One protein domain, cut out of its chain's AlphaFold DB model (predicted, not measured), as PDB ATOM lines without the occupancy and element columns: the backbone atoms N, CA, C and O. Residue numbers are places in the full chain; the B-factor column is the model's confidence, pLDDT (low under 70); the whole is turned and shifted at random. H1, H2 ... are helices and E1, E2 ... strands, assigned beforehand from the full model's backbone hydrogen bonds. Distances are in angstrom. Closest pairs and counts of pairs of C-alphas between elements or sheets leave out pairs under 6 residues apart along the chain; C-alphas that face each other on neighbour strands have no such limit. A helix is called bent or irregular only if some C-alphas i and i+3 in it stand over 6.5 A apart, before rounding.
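This is residues 12 to 134 of the 158 residues of an uncharacterized protein of Halomonas sp. KO116 (UniProt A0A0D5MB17). Two strongly twisted sheets, E4 E3 E9 E8 and E5 E6 E7, curl round into a loose, incompletely joined barrel, meeting edge to edge at E7 with E8 and near E4 with E6. At one end of the long axis sit the small hairpin E1 E2 and the short helices H1 and H2; at the other is the turn of the long hairpin E8 E9. The printed part has 123 residues, with named elements in the order E1 E2 H1 E3 E4 E5 E6 E7 H2 E8 E9, mostly strand, and its three sheets are antiparallel. It is compact, with a radius of gyration of the C-alphas of 14.8 A, and its elongated outline spans 46 by 27 by 25 A.

Find C-alpha 12 at (-16.634, -41.387, -12.058), where E1 begins, residues 12 to 15; E2 follows, residues 20 to 24. H1 is residues 25 to 32, irregular, with C-alphas 26 and 29 7.4 A apart. Next come E3, residues 38 to 45, 22.5 A long, and E4, residues 52 to 59, 20.0 A, which bends by 60 degrees at residue 56. E5 is residues 64 to 67, E6 residues 73 to 81, 20.7 A, and E7 residues 84 to 89, 16.6 A. After H2, residues 92 to 96, E8 runs 30.2 A over residues 104 to 115. Look for E9, residues 118 to 129, 32.5 A long, ending at C-alpha 129 (-18.575, -31.351, -4.327).

Start at the hairpin E1 and E2, where N 14 and O 21 are 2.8 A apart. Residues 14 to 15 of E1 also pair, parallel, with residues 132 to 133. H1 and H2 touch, the closest C-alphas being those of Thr 25 and Met 92, 5.9 A apart. Every O i to N i+4 pair is within hydrogen-bond range in H2, and 2 of 4 are in H1. In the hairpin E3 and E4, look at N 42 and O 55, 2.9 A. E3 and E9 show N 43 and O 127 at 2.8 A, and the hairpin E9 and E8 shows N 124 and O 109 at 2.8 A. E5, E6 and E7 form a meander, each strand the antiparallel neighbour of the one before, with N 66 and O 74 at 2.8 A and N 79 and O 86 at 3.0 A. The pairing is staggered: E6 pairs with E5 over its residues 73 to 76 and with E7 over its residues 76 to 81. Between the sheets, the closest C-alphas of E4 and E6 are those of Phe 59 and Thr 79, 5.7 A; those of E7 and E8 are Leu 84 and Tyr 113, 6.6 A. E4 and E8 are apart.

The two C-alphas farthest apart are those of Ala 24 and Arg 116, 47.5 A. The printed part has no cut and no long link. Mean pLDDT of the printed part is 88.9; look for values under 70 at residues 67 to 73 and 98 to 102.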
ATOM      1  N   VAL A  12     -17.116 -42.665 -12.577       91.81
ATOM      2  CA  VAL A  12     -16.634 -41.387 -12.058       91.81
ATOM      3  C   VAL A  12     -16.710 -40.356 -13.189       91.81
ATOM      4  O   VAL A  12     -16.082 -40.563 -14.234       91.81
ATOM      5  N   PRO A  13     -17.480 -39.266 -13.025       91.25
ATOM      6  CA  PRO A  13     -17.525 -38.185 -13.999       91.25
ATOM      7  C   PRO A  13     -16.331 -37.236 -13.824       91.25
ATOM      8  O   PRO A  13     -16.136 -36.642 -12.762       91.25
ATOM      9  N   PHE A  14     -15.568 -37.047 -14.897       92.44
ATOM     10  CA  PHE A  14     -14.502 -36.055 -14.997       92.44
ATOM     11  C   PHE A  14     -14.975 -34.875 -15.840       92.44
ATOM     12  O   PHE A  14     -15.376 -35.035 -16.994       92.44
ATOM     13  N   TYR A  15     -14.938 -33.685 -15.251       92.19
ATOM     14  CA  TYR A  15     -15.461 -32.460 -15.836       92.19
ATOM     15  C   TYR A  15     -14.342 -31.666 -16.500       92.19
ATOM     16  O   TYR A  15     -13.350 -31.303 -15.867       92.19
ATOM     17  N   PHE A  16     -14.550 -31.336 -17.763       90.88
ATOM     18  CA  PHE A  16     -13.743 -30.397 -18.527       90.88
ATOM     19  C   PHE A  16     -14.594 -29.161 -18.841       90.88
ATOM     20  O   PHE A  16     -15.783 -29.111 -18.527       90.88
ATOM     21  N   ASP A  17     -14.005 -28.146 -19.473       85.62
ATOM     22  CA  ASP A  17     -14.699 -26.870 -19.706       85.62
ATOM     23  C   ASP A  17     -15.983 -26.994 -20.542       85.62
ATOM     24  O   ASP A  17     -16.885 -26.175 -20.387       85.62
ATOM     25  N   GLN A  18     -16.073 -27.990 -21.427       86.38
ATOM     26  CA  GLN A  18     -17.195 -28.140 -22.367       86.38
ATOM     27  C   GLN A  18     -17.748 -29.568 -22.441       86.38
ATOM     28  O   GLN A  18     -18.623 -29.845 -23.254       86.38
ATOM     29  N   GLU A  19     -17.232 -30.490 -21.632       89.38
ATOM     30  CA  GLU A  19     -17.589 -31.904 -21.719       89.38
ATOM     31  C   GLU A  19     -17.442 -32.602 -20.369       89.38
ATOM     32  O   GLU A  19     -16.705 -32.158 -19.485       89.38
ATOM     33  N   VAL A  20     -18.155 -33.717 -20.232       90.38
ATOM     34  CA  VAL A  20     -18.047 -34.622 -19.092       90.38
ATOM     35  C   VAL A  20     -17.691 -35.998 -19.627       90.38
ATOM     36  O   VAL A  20     -18.415 -36.552 -20.454       90.38
ATOM     37  N   VAL A  21     -16.585 -36.551 -19.141       91.75
ATOM     38  CA  VAL A  21     -16.133 -37.900 -19.481       91.75
ATOM     39  C   VAL A  21     -16.452 -38.820 -18.311       91.75
ATOM     40  O   VAL A  21     -15.934 -38.636 -17.212       91.75
ATOM     41  N   ASN A  22     -17.306 -39.815 -18.540       91.88
ATOM     42  CA  ASN A  22     -17.617 -40.837 -17.544       91.88
ATOM     43  C   ASN A  22     -16.661 -42.017 -17.717       91.88
ATOM     44  O   ASN A  22     -16.637 -42.644 -18.775       91.88
ATOM     45  N   VAL A  23     -15.896 -42.330 -16.676       93.00
ATOM     46  CA  VAL A  23     -14.933 -43.438 -16.681       93.00
ATOM     47  C   VAL A  23     -15.385 -44.481 -15.675       93.00
ATOM     48  O   VAL A  23     -15.831 -44.128 -14.586       93.00
ATOM     49  N   ALA A  24     -15.267 -45.766 -16.013       93.31
ATOM     50  CA  ALA A  24     -15.531 -46.841 -15.062       93.31
ATOM     51  C   ALA A  24     -14.690 -46.647 -13.790       93.31
ATOM     52  O   ALA A  24     -13.496 -46.360 -13.877       93.31
ATOM     53  N   THR A  25     -15.284 -46.825 -12.607       93.38
ATOM     54  CA  THR A  25     -14.604 -46.587 -11.318       93.38
ATOM     55  C   THR A  25     -13.271 -47.334 -11.205       93.38
ATOM     56  O   THR A  25     -12.305 -46.782 -10.684       93.38
ATOM     57  N   ALA A  26     -13.193 -48.550 -11.757       92.75
ATOM     58  CA  ALA A  26     -11.974 -49.361 -11.783       92.75
ATOM     59  C   ALA A  26     -10.820 -48.723 -12.586       92.75
ATOM     60  O   ALA A  26      -9.655 -48.924 -12.255       92.75
ATOM     61  N   ASP A  27     -11.132 -47.927 -13.613       95.00
ATOM     62  CA  ASP A  27     -10.159 -47.248 -14.474       95.00
ATOM     63  C   ASP A  27      -9.925 -45.781 -14.088       95.00
ATOM     64  O   ASP A  27      -8.972 -45.158 -14.560       95.00
ATOM     65  N   ALA A  28     -10.770 -45.217 -13.223       95.00
ATOM     66  CA  ALA A  28     -10.817 -43.788 -12.936       95.00
ATOM     67  C   ALA A  28      -9.493 -43.231 -12.384       95.00
ATOM     68  O   ALA A  28      -9.061 -42.165 -12.813       95.00
ATOM     69  N   MET A  29      -8.801 -43.958 -11.497       95.50
ATOM     70  CA  MET A  29      -7.510 -43.502 -10.958       95.50
ATOM     71  C   MET A  29      -6.421 -43.480 -12.041       95.50
ATOM     72  O   MET A  29      -5.660 -42.519 -12.134       95.50
ATOM     73  N   ARG A  30      -6.382 -44.514 -12.895       95.12
ATOM     74  CA  ARG A  30      -5.449 -44.607 -14.029       95.12
ATOM     75  C   ARG A  30      -5.715 -43.521 -15.069       95.12
ATOM     76  O   ARG A  30      -4.777 -43.012 -15.673       95.12
ATOM     77  N   TYR A  31      -6.981 -43.176 -15.289       94.81
ATOM     78  CA  TYR A  31      -7.370 -42.061 -16.148       94.81
ATOM     79  C   TYR A  31      -6.930 -40.720 -15.549       94.81
ATOM     80  O   TYR A  31      -6.272 -39.928 -16.217       94.81
ATOM     81  N   LEU A  32      -7.222 -40.490 -14.267       95.25
ATOM     82  CA  LEU A  32      -6.868 -39.263 -13.558       95.25
ATOM     83  C   LEU A  32      -5.346 -39.025 -13.513       95.25
ATOM     84  O   LEU A  32      -4.906 -37.887 -13.646       95.25
ATOM     85  N   SER A  33      -4.533 -40.082 -13.412       94.62
ATOM     86  CA  SER A  33      -3.065 -39.981 -13.417       94.62
ATOM     87  C   SER A  33      -2.446 -39.554 -14.755       94.62
ATOM     88  O   SER A  33      -1.236 -39.369 -14.826       94.62
ATOM     89  N   GLN A  34      -3.234 -39.415 -15.827       94.12
ATOM     90  CA  GLN A  34      -2.756 -38.905 -17.122       94.12
ATOM     91  C   GLN A  34      -2.641 -37.372 -17.159       94.12
ATOM     92  O   GLN A  34      -2.118 -36.802 -18.122       94.12
ATOM     93  N   TYR A  35      -3.141 -36.704 -16.122       92.94
ATOM     94  CA  TYR A  35      -3.199 -35.255 -16.015       92.94
ATOM     95  C   TYR A  35      -2.222 -34.756 -14.955       92.94
ATOM     96  O   TYR A  35      -1.861 -35.480 -14.033       92.94
ATOM     97  N   GLU A  36      -1.776 -33.511 -15.090       92.94
ATOM     98  CA  GLU A  36      -0.844 -32.908 -14.130       92.94
ATOM     99  C   GLU A  36      -1.528 -32.624 -12.791       92.94
ATOM    100  O   GLU A  36      -0.985 -32.891 -11.720       92.94
ATOM    101  N   CYS A  37      -2.753 -32.111 -12.856       95.25
ATOM    102  CA  CYS A  37      -3.550 -31.766 -11.697       95.25
ATOM    103  C   CYS A  37      -5.041 -31.912 -11.999       95.25
ATOM    104  O   CYS A  37      -5.477 -32.063 -13.143       95.25
ATOM    105  N   PHE A  38      -5.831 -31.856 -10.941       96.44
ATOM    106  CA  PHE A  38      -7.277 -31.746 -10.998       96.44
ATOM    107  C   PHE A  38      -7.735 -30.823  -9.878       96.44
ATOM    108  O   PHE A  38      -6.950 -30.399  -9.035       96.44
ATOM    109  N   SER A  39      -9.013 -30.491  -9.853       96.12
ATOM    110  CA  SER A  39      -9.558 -29.631  -8.819       96.12
ATOM    111  C   SER A  39     -10.946 -30.066  -8.396       96.12
ATOM    112  O   SER A  39     -11.698 -30.641  -9.185       96.12
ATOM    113  N   VAL A  40     -11.275 -29.784  -7.142       94.81
ATOM    114  CA  VAL A  40     -12.594 -30.027  -6.555       94.81
ATOM    115  C   VAL A  40     -13.011 -28.792  -5.772       94.81
ATOM    116  O   VAL A  40     -12.167 -28.059  -5.260       94.81
ATOM    117  N   PHE A  41     -14.312 -28.520  -5.723       94.50
ATOM    118  CA  PHE A  41     -14.819 -27.465  -4.850       94.50
ATOM    119  C   PHE A  41     -14.869 -27.986  -3.421       94.50
ATOM    120  O   PHE A  41     -15.367 -29.095  -3.201       94.50
ATOM    121  N   ILE A  42     -14.375 -27.186  -2.482       95.19
ATOM    122  CA  ILE A  42     -14.406 -27.497  -1.060       95.19
ATOM    123  C   ILE A  42     -14.933 -26.298  -0.263       95.19
ATOM    124  O   ILE A  42     -14.694 -25.149  -0.644       95.19
ATOM    125  N   SER A  43     -15.601 -26.580   0.853       96.25
ATOM    126  CA  SER A  43     -16.075 -25.592   1.819       96.25
ATOM    127  C   SER A  43     -15.760 -26.034   3.248       96.25
ATOM    128  O   SER A  43     -15.958 -27.202   3.591       96.25
ATOM    129  N   PHE A  44     -15.210 -25.137   4.070       96.56
ATOM    130  CA  PHE A  44     -14.946 -25.378   5.494       96.56
ATOM    131  C   PHE A  44     -14.696 -24.071   6.260       96.56
ATOM    132  O   PHE A  44     -14.338 -23.048   5.682       96.56
ATOM    133  N   VAL A  45     -14.829 -24.100   7.587       97.25
ATOM    134  CA  VAL A  45     -14.482 -22.958   8.447       97.25
ATOM    135  C   VAL A  45     -13.029 -23.074   8.906       97.25
ATOM    136  O   VAL A  45     -12.648 -24.053   9.550       97.25
ATOM    137  N   HIS A  46     -12.208 -22.068   8.608       95.88
ATOM    138  CA  HIS A  46     -10.802 -22.039   8.998       95.88
ATOM    139  C   HIS A  46     -10.668 -21.973  10.536       95.88
ATOM    140  O   HIS A  46     -11.068 -20.975  11.144       95.88
ATOM    141  N   PRO A  47     -10.048 -22.967  11.203       95.12
ATOM    142  CA  PRO A  47     -10.105 -23.102  12.660       95.12
ATOM    143  C   PRO A  47      -9.393 -21.976  13.422       95.12
ATOM    144  O   PRO A  47      -9.775 -21.666  14.546       95.12
ATOM    145  N   ALA A  48      -8.382 -21.334  12.826       93.06
ATOM    146  CA  ALA A  48      -7.670 -20.230  13.480       93.06
ATOM    147  C   ALA A  48      -8.377 -18.866  13.370       93.06
ATOM    148  O   ALA A  48      -8.151 -18.000  14.211       93.06
ATOM    149  N   THR A  49      -9.176 -18.649  12.320       93.62
ATOM    150  CA  THR A  49      -9.722 -17.326  11.962       93.62
ATOM    151  C   THR A  49     -11.245 -17.280  12.034       93.62
ATOM    152  O   THR A  49     -11.811 -16.193  12.085       93.62
ATOM    153  N   GLY A  50     -11.917 -18.435  12.042       94.56
ATOM    154  CA  GLY A  50     -13.374 -18.543  11.994       94.56
ATOM    155  C   GLY A  50     -13.982 -18.151  10.644       94.56
ATOM    156  O   GLY A  50     -15.201 -18.049  10.539       94.56
ATOM    157  N   ILE A  51     -13.159 -17.913   9.619       96.56
ATOM    158  CA  ILE A  51     -13.614 -17.494   8.291       96.56
ATOM    159  C   ILE A  51     -14.054 -18.722   7.491       96.56
ATOM    160  O   ILE A  51     -13.353 -19.735   7.473       96.56
ATOM    161  N   LEU A  52     -15.199 -18.616   6.816       97.31
ATOM    162  CA  LEU A  52     -15.648 -19.601   5.836       97.31
ATOM    163  C   LEU A  52     -14.760 -19.534   4.586       97.31
ATOM    164  O   LEU A  52     -14.612 -18.472   3.980       97.31
ATOM    165  N   ILE A  53     -14.187 -20.669   4.210       96.69
ATOM    166  CA  ILE A  53     -13.419 -20.862   2.985       96.69
ATOM    167  C   ILE A  53     -14.286 -21.643   2.009       96.69
ATOM    168  O   ILE A  53     -14.724 -22.737   2.341       96.69
ATOM    169  N   GLU A  54     -14.494 -21.088   0.817       96.56
ATOM    170  CA  GLU A  54     -15.238 -21.701  -0.287       96.56
ATOM    171  C   GLU A  54     -14.461 -21.499  -1.581       96.56
ATOM    172  O   GLU A  54     -14.455 -20.411  -2.161       96.56
ATOM    173  N   GLU A  55     -13.770 -22.536  -2.044       95.12
ATOM    174  CA  GLU A  55     -12.945 -22.406  -3.239       95.12
ATOM    175  C   GLU A  55     -12.757 -23.711  -4.003       95.12
ATOM    176  O   GLU A  55     -13.050 -24.817  -3.543       95.12
ATOM    177  N   ARG A  56     -12.244 -23.571  -5.227       94.88
ATOM    178  CA  ARG A  56     -11.827 -24.700  -6.050       94.88
ATOM    179  C   ARG A  56     -10.363 -25.015  -5.758       94.88
ATOM    180  O   ARG A  56      -9.465 -24.407  -6.334       94.88
ATOM    181  N   ALA A  57     -10.152 -25.995  -4.894       96.06
ATOM    182  CA  ALA A  57      -8.835 -26.447  -4.486       96.06
ATOM    183  C   ALA A  57      -8.205 -27.359  -5.549       96.06
ATOM    184  O   ALA A  57      -8.873 -28.235  -6.107       96.06
ATOM    185  N   THR A  58      -6.919 -27.146  -5.834       96.69
ATOM    186  CA  THR A  58      -6.156 -27.933  -6.814       96.69
ATOM    187  C   THR A  58      -5.412 -29.063  -6.118       96.69
ATOM    188  O   THR A  58      -4.708 -28.841  -5.145       96.69
ATOM    189  N   PHE A  59      -5.538 -30.271  -6.646       96.94
ATOM    190  CA  PHE A  59      -4.888 -31.482  -6.169       96.94
ATOM    191  C   PHE A  59      -4.078 -32.120  -7.297       96.94
ATOM    192  O   PHE A  59      -4.290 -31.854  -8.481       96.94
ATOM    193  N   TYR A  60      -3.175 -33.018  -6.920       95.50
ATOM    194  CA  TYR A  60      -2.307 -33.735  -7.847       95.50
ATOM    195  C   TYR A  60      -2.624 -35.229  -7.782       95.50
ATOM    196  O   TYR A  60      -2.869 -35.740  -6.685       95.50
ATOM    197  N   PRO A  61      -2.609 -35.960  -8.910       94.94
ATOM    198  CA  PRO A  61      -2.991 -37.369  -8.954       94.94
ATOM    199  C   PRO A  61      -1.870 -38.298  -8.459       94.94
ATOM    200  O   PRO A  61      -1.543 -39.304  -9.081       94.94
ATOM    201  N   ASN A  62      -1.291 -37.953  -7.311       95.19
ATOM    202  CA  ASN A  62      -0.249 -38.687  -6.610       95.19
ATOM    203  C   ASN A  62      -0.703 -38.933  -5.160       95.19
ATOM    204  O   ASN A  62      -0.345 -38.164  -4.258       95.19
ATOM    205  N   PRO A  63      -1.559 -39.941  -4.931       93.88
ATOM    206  CA  PRO A  63      -2.142 -40.172  -3.623       93.88
ATOM    207  C   PRO A  63      -1.068 -40.549  -2.599       93.88
ATOM    208  O   PRO A  63      -0.111 -41.255  -2.904       93.88
ATOM    209  N   GLN A  64      -1.235 -40.044  -1.382       92.69
ATOM    210  CA  GLN A  64      -0.352 -40.294  -0.255       92.69
ATOM    211  C   GLN A  64      -1.060 -41.162   0.781       92.69
ATOM    212  O   GLN A  64      -2.258 -41.001   1.049       92.69
ATOM    213  N   THR A  65      -0.296 -42.050   1.415       89.50
ATOM    214  CA  THR A  65      -0.780 -42.834   2.550       89.50
ATOM    215  C   THR A  65      -1.032 -41.913   3.741       89.50
ATOM    216  O   THR A  65      -0.117 -41.268   4.248       89.50
ATOM    217  N   SER A  66      -2.274 -41.883   4.216       80.06
ATOM    218  CA  SER A  66      -2.677 -41.238   5.460       80.06
ATOM    219  C   SER A  66      -3.005 -42.298   6.505       80.06
ATOM    220  O   SER A  66      -3.850 -43.172   6.297       80.06
ATOM    221  N   TYR A  67      -2.355 -42.177   7.660       67.38
ATOM    222  CA  TYR A  67      -2.621 -42.987   8.853       67.38
ATOM    223  C   TYR A  67      -3.607 -42.297   9.815       67.38
ATOM    224  O   TYR A  67      -3.671 -42.650  10.990       67.38
ATOM    225  N   GLY A  68      -4.318 -41.264   9.347       57.97
ATOM    226  CA  GLY A  68      -5.061 -40.334  10.197       57.97
ATOM    227  C   GLY A  68      -6.149 -40.978  11.066       57.97
ATOM    228  O   GLY A  68      -6.906 -41.836  10.613       57.97
ATOM    229  N   GLN A  69      -6.262 -40.494  12.309       54.22
ATOM    230  CA  GLN A  69      -7.469 -40.637  13.131       54.22
ATOM    231  C   GLN A  69      -8.564 -39.671  12.637       54.22
ATOM    232  O   GLN A  69      -8.250 -38.614  12.094       54.22
ATOM    233  N   GLY A  70      -9.843 -40.025  12.820       51.50
ATOM    234  CA  GLY A  70     -10.986 -39.197  12.389       51.50
ATOM    235  C   GLY A  70     -11.688 -39.650  11.100       51.50
ATOM    236  O   GLY A  70     -12.330 -38.846  10.440       51.50
ATOM    237  N   GLY A  71     -11.582 -40.930  10.724       50.72
ATOM    238  CA  GLY A  71     -12.379 -41.517   9.632       50.72
ATOM    239  C   GLY A  71     -11.772 -41.416   8.226       50.72
ATOM    240  O   GLY A  71     -12.359 -41.928   7.278       50.72
ATOM    241  N   PHE A  72     -10.579 -40.826   8.092       56.88
ATOM    242  CA  PHE A  72      -9.843 -40.662   6.829       56.88
ATOM    243  C   PHE A  72      -8.547 -41.495   6.782       56.88
ATOM    244  O   PHE A  72      -7.452 -40.995   6.508       56.88
ATOM    245  N   GLY A  73      -8.675 -42.788   7.083       65.69
ATOM    246  CA  GLY A  73      -7.593 -43.760   6.911       65.69
ATOM    247  C   GLY A  73      -7.496 -44.237   5.461       65.69
ATOM    248  O   GLY A  73      -8.516 -44.530   4.837       65.69
ATOM    249  N   GLY A  74      -6.279 -44.334   4.919       82.81
ATOM    250  CA  GLY A  74      -6.023 -44.865   3.576       82.81
ATOM    251  C   GLY A  74      -5.326 -43.877   2.641       82.81
ATOM    252  O   GLY A  74      -4.585 -43.003   3.078       82.81
ATOM    253  N   GLN A  75      -5.526 -44.048   1.333       90.12
ATOM    254  CA  GLN A  75      -4.933 -43.185   0.308       90.12
ATOM    255  C   GLN A  75      -5.732 -41.882   0.164       90.12
ATOM    256  O   GLN A  75      -6.959 -41.909   0.021       90.12
ATOM    257  N   CYS A  76      -5.040 -40.746   0.164       93.12
ATOM    258  CA  CYS A  76      -5.645 -39.423   0.029       93.12
ATOM    259  C   CYS A  76      -4.870 -38.537  -0.946       93.12
ATOM    260  O   CYS A  76      -3.657 -38.678  -1.094       93.12
ATOM    261  N   PHE A  77      -5.559 -37.606  -1.594       95.19
ATOM    262  CA  PHE A  77      -4.897 -36.491  -2.263       95.19
ATOM    263  C   PHE A  77      -4.713 -35.350  -1.271       95.19
ATOM    264  O   PHE A  77      -5.553 -35.150  -0.391       95.19
ATOM    265  N   LEU A  78      -3.616 -34.616  -1.420       94.31
ATOM    266  CA  LEU A  78      -3.226 -33.537  -0.524       94.31
ATOM    267  C   LEU A  78      -3.185 -32.210  -1.280       94.31
ATOM    268  O   LEU A  78      -2.771 -32.169  -2.440       94.31
ATOM    269  N   THR A  79      -3.567 -31.141  -0.597       95.88
ATOM    270  CA  THR A  79      -3.301 -29.758  -1.004       95.88
ATOM    271  C   THR A  79      -3.081 -28.898   0.235       95.88
ATOM    272  O   THR A  79      -3.415 -29.302   1.349       95.88
ATOM    273  N   GLU A  80      -2.527 -27.709   0.046       95.94
ATOM    274  CA  GLU A  80      -2.446 -26.680   1.077       95.94
ATOM    275  C   GLU A  80      -3.421 -25.547   0.753       95.94
ATOM    276  O   GLU A  80      -3.544 -25.146  -0.406       95.94
ATOM    277  N   ILE A  81      -4.135 -25.070   1.773       95.25
ATOM    278  CA  ILE A  81      -5.019 -23.906   1.696       95.25
ATOM    279  C   ILE A  81      -4.797 -23.059   2.937       95.25
ATOM    280  O   ILE A  81      -5.069 -23.506   4.050       95.25
ATOM    281  N   GLN A  82      -4.312 -21.832   2.745       92.38
ATOM    282  CA  GLN A  82      -4.043 -20.879   3.828       92.38
ATOM    283  C   GLN A  82      -3.190 -21.474   4.967       92.38
ATOM    284  O   GLN A  82      -3.438 -21.237   6.147       92.38
ATOM    285  N   GLY A  83      -2.182 -22.278   4.627       91.69
ATOM    286  CA  GLY A  83      -1.305 -22.952   5.584       91.69
ATOM    287  C   GLY A  83      -1.892 -24.215   6.224       91.69
ATOM    288  O   GLY A  83      -1.237 -24.819   7.072       91.69
ATOM    289  N   LEU A  84      -3.097 -24.643   5.835       93.81
ATOM    290  CA  LEU A  84      -3.727 -25.874   6.308       93.81
ATOM    291  C   LEU A  84      -3.537 -27.002   5.297       93.81
ATOM    292  O   LEU A  84      -3.863 -26.862   4.118       93.81
ATOM    293  N   LEU A  85      -3.057 -28.152   5.772       92.94
ATOM    294  CA  LEU A  85      -2.957 -29.365   4.965       92.94
ATOM    295  C   LEU A  85      -4.332 -30.030   4.841       92.94
ATOM    296  O   LEU A  85      -4.816 -30.657   5.787       92.94
ATOM    297  N   ILE A  86      -4.930 -29.928   3.660       93.19
ATOM    298  CA  ILE A  86      -6.243 -30.480   3.340       93.19
ATOM    299  C   ILE A  86      -6.075 -31.832   2.658       93.19
ATOM    300  O   ILE A  86      -5.213 -32.006   1.792       93.19
ATOM    301  N   ARG A  87      -6.916 -32.797   3.033       92.69
ATOM    302  CA  ARG A  87      -6.920 -34.143   2.450       92.69
ATOM    303  C   ARG A  87      -8.257 -34.405   1.768       92.69
ATOM    304  O   ARG A  87      -9.282 -33.911   2.213       92.69
ATOM    305  N   ILE A  88      -8.283 -35.201   0.711       92.88
ATOM    306  CA  ILE A  88      -9.529 -35.733   0.129       92.88
ATOM    307  C   ILE A  88      -9.335 -37.213  -0.222       92.88
ATOM    308  O   ILE A  88      -8.191 -37.632  -0.429       92.88
ATOM    309  N   PRO A  89     -10.396 -38.039  -0.290       91.69
ATOM    310  CA  PRO A  89     -10.233 -39.465  -0.556       91.69
ATOM    311  C   PRO A  89      -9.619 -39.705  -1.932       91.69
ATOM    312  O   PRO A  89     -10.084 -39.140  -2.920       91.69
ATOM    313  N   ALA A  90      -8.638 -40.601  -2.026       92.81
ATOM    314  CA  ALA A  90      -8.172 -41.102  -3.319       92.81
ATOM    315  C   ALA A  90      -8.957 -42.335  -3.798       92.81
ATOM    316  O   ALA A  90      -8.799 -42.771  -4.936       92.81
ATOM    317  N   ASN A  91      -9.821 -42.901  -2.949       90.50
ATOM    318  CA  ASN A  91     -10.699 -44.001  -3.332       90.50
ATOM    319  C   ASN A  91     -11.724 -43.524  -4.374       90.50
ATOM    320  O   ASN A  91     -12.637 -42.772  -4.042       90.50
ATOM    321  N   MET A  92     -11.609 -43.995  -5.617       92.00
ATOM    322  CA  MET A  92     -12.515 -43.631  -6.715       92.00
ATOM    323  C   MET A  92     -13.972 -44.034  -6.462       92.00
ATOM    324  O   MET A  92     -14.877 -43.373  -6.967       92.00
ATOM    325  N   GLU A  93     -14.231 -45.029  -5.608       89.75
ATOM    326  CA  GLU A  93     -15.596 -45.360  -5.195       89.75
ATOM    327  C   GLU A  93     -16.274 -44.220  -4.428       89.75
ATOM    328  O   GLU A  93     -17.489 -44.054  -4.519       89.75
ATOM    329  N   PHE A  94     -15.516 -43.423  -3.667       87.81
ATOM    330  CA  PHE A  94     -16.062 -42.247  -2.983       87.81
ATOM    331  C   PHE A  94     -16.623 -41.242  -3.995       87.81
ATOM    332  O   PHE A  94     -17.686 -40.670  -3.773       87.81
ATOM    333  N   TRP A  95     -15.934 -41.079  -5.124       89.00
ATOM    334  CA  TRP A  95     -16.298 -40.151  -6.195       89.00
ATOM    335  C   TRP A  95     -17.392 -40.704  -7.115       89.00
ATOM    336  O   TRP A  95     -18.122 -39.931  -7.734       89.00
ATOM    337  N   SER A  96     -17.553 -42.030  -7.175       86.94
ATOM    338  CA  SER A  96     -18.622 -42.674  -7.945       86.94
ATOM    339  C   SER A  96     -19.966 -42.745  -7.204       86.94
ATOM    340  O   SER A  96     -21.000 -42.925  -7.845       86.94
ATOM    341  N   ARG A  97     -19.980 -42.660  -5.861       70.44
ATOM    342  CA  ARG A  97     -21.195 -42.805  -5.030       70.44
ATOM    343  C   ARG A  97     -22.123 -41.586  -5.130       70.44
ATOM    344  O   ARG A  97     -21.661 -40.448  -5.104       70.44
ATOM    345  N   ASP A  98     -23.431 -41.855  -5.183       60.56
ATOM    346  CA  ASP A  98     -24.552 -40.902  -5.149       60.56
ATOM    347  C   ASP A  98     -24.359 -39.624  -5.976       60.56
ATOM    348  O   ASP A  98     -24.112 -38.532  -5.470       60.56
ATOM    349  N   GLN A  99     -24.581 -39.766  -7.283       60.00
ATOM    350  CA  GLN A  99     -24.684 -38.673  -8.255       60.00
ATOM    351  C   GLN A  99     -26.073 -37.991  -8.233       60.00
ATOM    352  O   GLN A  99     -26.526 -37.464  -9.250       60.00
ATOM    353  N   GLY A 100     -26.768 -38.032  -7.088       56.28
ATOM    354  CA  GLY A 100     -28.063 -37.383  -6.870       56.28
ATOM    355  C   GLY A 100     -27.975 -35.847  -6.895       56.28
ATOM    356  O   GLY A 100     -26.895 -35.289  -7.062       56.28
ATOM    357  N   PRO A 101     -29.090 -35.124  -6.708       53.91
ATOM    358  CA  PRO A 101     -29.180 -33.690  -7.002       53.91
ATOM    359  C   PRO A 101     -28.249 -32.780  -6.187       53.91
ATOM    360  O   PRO A 101     -28.011 -31.659  -6.622       53.91
ATOM    361  N   ARG A 102     -27.712 -33.230  -5.042       58.41
ATOM    362  CA  ARG A 102     -26.804 -32.411  -4.221       58.41
ATOM    363  C   ARG A 102     -25.315 -32.707  -4.409       58.41
ATOM    364  O   ARG A 102     -24.536 -31.797  -4.228       58.41
ATOM    365  N   LYS A 103     -24.893 -33.911  -4.829       72.94
ATOM    366  CA  LYS A 103     -23.476 -34.339  -5.053       72.94
ATOM    367  C   LYS A 103     -22.418 -33.897  -4.017       72.94
ATOM    368  O   LYS A 103     -21.218 -34.033  -4.268       72.94
ATOM    369  N   GLU A 104     -22.854 -33.399  -2.872       82.75
ATOM    370  CA  GLU A 104     -22.046 -32.959  -1.750       82.75
ATOM    371  C   GLU A 104     -21.656 -34.173  -0.912       82.75
ATOM    372  O   GLU A 104     -22.415 -35.133  -0.740       82.75
ATOM    373  N   ALA A 105     -20.438 -34.139  -0.398       85.44
ATOM    374  CA  ALA A 105     -19.936 -35.090   0.561       85.44
ATOM    375  C   ALA A 105     -19.360 -34.326   1.738       85.44
ATOM    376  O   ALA A 105     -18.485 -33.483   1.555       85.44
ATOM    377  N   THR A 106     -19.809 -34.682   2.932       88.12
ATOM    378  CA  THR A 106     -19.287 -34.107   4.163       88.12
ATOM    379  C   THR A 106     -18.368 -35.107   4.843       88.12
ATOM    380  O   THR A 106     -18.653 -36.309   4.878       88.12
ATOM    381  N   PHE A 107     -17.256 -34.630   5.384       86.50
ATOM    382  CA  PHE A 107     -16.377 -35.426   6.224       86.50
ATOM    383  C   PHE A 107     -15.606 -34.567   7.214       86.50
ATOM    384  O   PHE A 107     -15.379 -33.384   6.992       86.50
ATOM    385  N   GLN A 108     -15.158 -35.184   8.302       89.81
ATOM    386  CA  GLN A 108     -14.355 -34.512   9.314       89.81
ATOM    387  C   GLN A 108     -12.875 -34.839   9.149       89.81
ATOM    388  O   GLN A 108     -12.508 -35.961   8.797       89.81
ATOM    389  N   GLN A 109     -12.019 -33.859   9.424       88.88
ATOM    390  CA  GLN A 109     -10.576 -34.044   9.490       88.88
ATOM    391  C   GLN A 109      -9.984 -33.288  10.661       88.88
ATOM    392  O   GLN A 109     -10.369 -32.156  10.949       88.88
ATOM    393  N   GLN A 110      -8.986 -33.900  11.290       90.81
ATOM    394  CA  GLN A 110      -8.159 -33.197  12.251       90.81
ATOM    395  C   GLN A 110      -7.122 -32.354  11.504       90.81
ATOM    396  O   GLN A 110      -6.260 -32.891  10.800       90.81
ATOM    397  N   LEU A 111      -7.195 -31.035  11.668       91.50
ATOM    398  CA  LEU A 111      -6.211 -30.095  11.139       91.50
ATOM    399  C   LEU A 111      -5.323 -29.585  12.264       91.50
ATOM    400  O   LEU A 111      -5.815 -29.258  13.343       91.50
ATOM    401  N   SER A 112      -4.029 -29.469  11.981       92.12
ATOM    402  CA  SER A 112      -3.078 -28.763  12.837       92.12
ATOM    403  C   SER A 112      -2.801 -27.385  12.253       92.12
ATOM    404  O   SER A 112      -2.678 -27.240  11.038       92.12
ATOM    405  N   TYR A 113      -2.721 -26.375  13.112       93.31
ATOM    406  CA  TYR A 113      -2.522 -24.983  12.713       93.31
ATOM    407  C   TYR A 113      -1.741 -24.221  13.785       93.31
ATOM    408  O   TYR A 113      -1.700 -24.626  14.947       93.31
ATOM    409  N   LEU A 114      -1.116 -23.110  13.396       92.50
ATOM    410  CA  LEU A 114      -0.388 -22.246  14.320       92.50
ATOM    411  C   LEU A 114      -1.357 -21.280  15.013       92.50
ATOM    412  O   LEU A 114      -2.052 -20.511  14.348       92.50
ATOM    413  N   HIS A 115      -1.377 -21.274  16.344       91.25
ATOM    414  CA  HIS A 115      -2.142 -20.324  17.144       91.25
ATOM    415  C   HIS A 115      -1.257 -19.739  18.241       91.25
ATOM    416  O   HIS A 115      -0.777 -20.459  19.108       91.25
ATOM    417  N   ARG A 116      -1.028 -18.418  18.203       91.25
ATOM    418  CA  ARG A 116      -0.247 -17.686  19.225       91.25
ATOM    419  C   ARG A 116       1.138 -18.294  19.530       91.25
ATOM    420  O   ARG A 116       1.607 -18.214  20.657       91.25
ATOM    421  N   GLY A 117       1.804 -18.854  18.518       93.06
ATOM    422  CA  GLY A 117       3.136 -19.462  18.656       93.06
ATOM    423  C   GLY A 117       3.132 -20.951  19.018       93.06
ATOM    424  O   GLY A 117       4.202 -21.547  19.093       93.06
ATOM    425  N   GLU A 118       1.960 -21.565  19.182       93.62
ATOM    426  CA  GLU A 118       1.806 -22.981  19.519       93.62
ATOM    427  C   GLU A 118       1.082 -23.747  18.405       93.62
ATOM    428  O   GLU A 118       0.254 -23.194  17.675       93.62
ATOM    429  N   ILE A 119       1.388 -25.041  18.271       94.38
ATOM    430  CA  ILE A 119       0.644 -25.930  17.376       94.38
ATOM    431  C   ILE A 119      -0.656 -26.323  18.079       94.38
ATOM    432  O   ILE A 119      -0.649 -27.087  19.041       94.38
ATOM    433  N   ALA A 120      -1.774 -25.821  17.565       94.06
ATOM    434  CA  ALA A 120      -3.114 -26.226  17.957       94.06
ATOM    435  C   ALA A 120      -3.660 -27.275  16.980       94.06
ATOM    436  O   ALA A 120      -3.117 -27.500  15.894       94.06
ATOM    437  N   SER A 121      -4.741 -27.957  17.359       93.00
ATOM    438  CA  SER A 121      -5.451 -28.868  16.458       93.00
ATOM    439  C   SER A 121      -6.959 -28.796  16.671       93.00
ATOM    440  O   SER A 121      -7.420 -28.637  17.799       93.00
ATOM    441  N   ALA A 122      -7.725 -28.914  15.590       93.12
ATOM    442  CA  ALA A 122      -9.184 -28.890  15.615       93.12
ATOM    443  C   ALA A 122      -9.763 -29.931  14.654       93.12
ATOM    444  O   ALA A 122      -9.196 -30.173  13.586       93.12
ATOM    445  N   ALA A 123     -10.901 -30.513  15.034       92.69
ATOM    446  CA  ALA A 123     -11.724 -31.291  14.123       92.69
ATOM    447  C   ALA A 123     -12.533 -30.311  13.272       92.69
ATOM    448  O   ALA A 123     -13.300 -29.509  13.805       92.69
ATOM    449  N   VAL A 124     -12.324 -30.351  11.962       93.19
ATOM    450  CA  VAL A 124     -12.966 -29.463  10.996       93.19
ATOM    451  C   VAL A 124     -13.851 -30.301  10.092       93.19
ATOM    452  O   VAL A 124     -13.412 -31.320   9.554       93.19
ATOM    453  N   GLU A 125     -15.100 -29.877   9.951       93.94
ATOM    454  CA  GLU A 125     -16.027 -30.432   8.976       93.94
ATOM    455  C   GLU A 125     -15.782 -29.780   7.615       93.94
ATOM    456  O   GLU A 125     -15.731 -28.557   7.493       93.94
ATOM    457  N   PHE A 126     -15.598 -30.623   6.608       92.81
ATOM    458  CA  PHE A 126     -15.409 -30.248   5.220       92.81
ATOM    459  C   PHE A 126     -16.604 -30.704   4.412       92.81
ATOM    460  O   PHE A 126     -17.026 -31.855   4.523       92.81
ATOM    461  N   GLU A 127     -17.063 -29.836   3.530       93.44
ATOM    462  CA  GLU A 127     -17.967 -30.172   2.447       93.44
ATOM    463  C   GLU A 127     -17.189 -30.170   1.131       93.44
ATOM    464  O   GLU A 127     -16.385 -29.278   0.859       93.44
ATOM    465  N   VAL A 128     -17.396 -31.192   0.307       92.06
ATOM    466  CA  VAL A 128     -16.772 -31.319  -1.010       92.06
ATOM    467  C   VAL A 128     -17.828 -31.655  -2.040       92.06
ATOM    468  O   VAL A 128     -18.584 -32.614  -1.881       92.06
ATOM    469  N   LEU A 129     -17.817 -30.931  -3.157       90.56
ATOM    470  CA  LEU A 129     -18.575 -31.351  -4.327       90.56
ATOM    471  C   LEU A 129     -17.824 -32.474  -5.038       90.56
ATOM    472  O   LEU A 129     -16.658 -32.313  -5.407       90.56
ATOM    473  N   ARG A 130     -18.504 -33.596  -5.307       88.50
ATOM    474  CA  ARG A 130     -17.959 -34.750  -6.050       88.50
ATOM    475  C   ARG A 130     -17.831 -34.481  -7.560       88.50
ATOM    476  O   ARG A 130     -18.212 -35.300  -8.393       88.50
ATOM    477  N   TYR A 131     -17.290 -33.316  -7.908       88.19
ATOM    478  CA  TYR A 131     -17.007 -32.851  -9.259       88.19
ATOM    479  C   TYR A 131     -15.498 -32.731  -9.448       88.19
ATOM    480  O   TYR A 131     -14.908 -31.695  -9.137       88.19
ATOM    481  N   ILE A 132     -14.872 -33.787  -9.973       93.50
ATOM    482  CA  ILE A 132     -13.456 -33.742 -10.345       93.50
ATOM    483  C   ILE A 132     -13.335 -32.953 -11.643       93.50
ATOM    484  O   ILE A 132     -13.754 -33.422 -12.702       93.50
ATOM    485  N   ARG A 133     -12.768 -31.750 -11.567       94.19
ATOM    486  CA  ARG A 133     -12.511 -30.901 -12.729       94.19
ATOM    487  C   ARG A 133     -11.058 -31.009 -13.161       94.19
ATOM    488  O   ARG A 133     -10.157 -30.806 -12.351       94.19
ATOM    489  N   ILE A 134     -10.838 -31.257 -14.444       93.75
ATOM    490  CA  ILE A 134      -9.509 -31.406 -15.031       93.75
ATOM    491  C   ILE A 134      -9.244 -30.222 -15.978       93.75
ATOM    492  O   ILE A 134     -10.037 -29.989 -16.897       93.75
TER     493      ILE A 134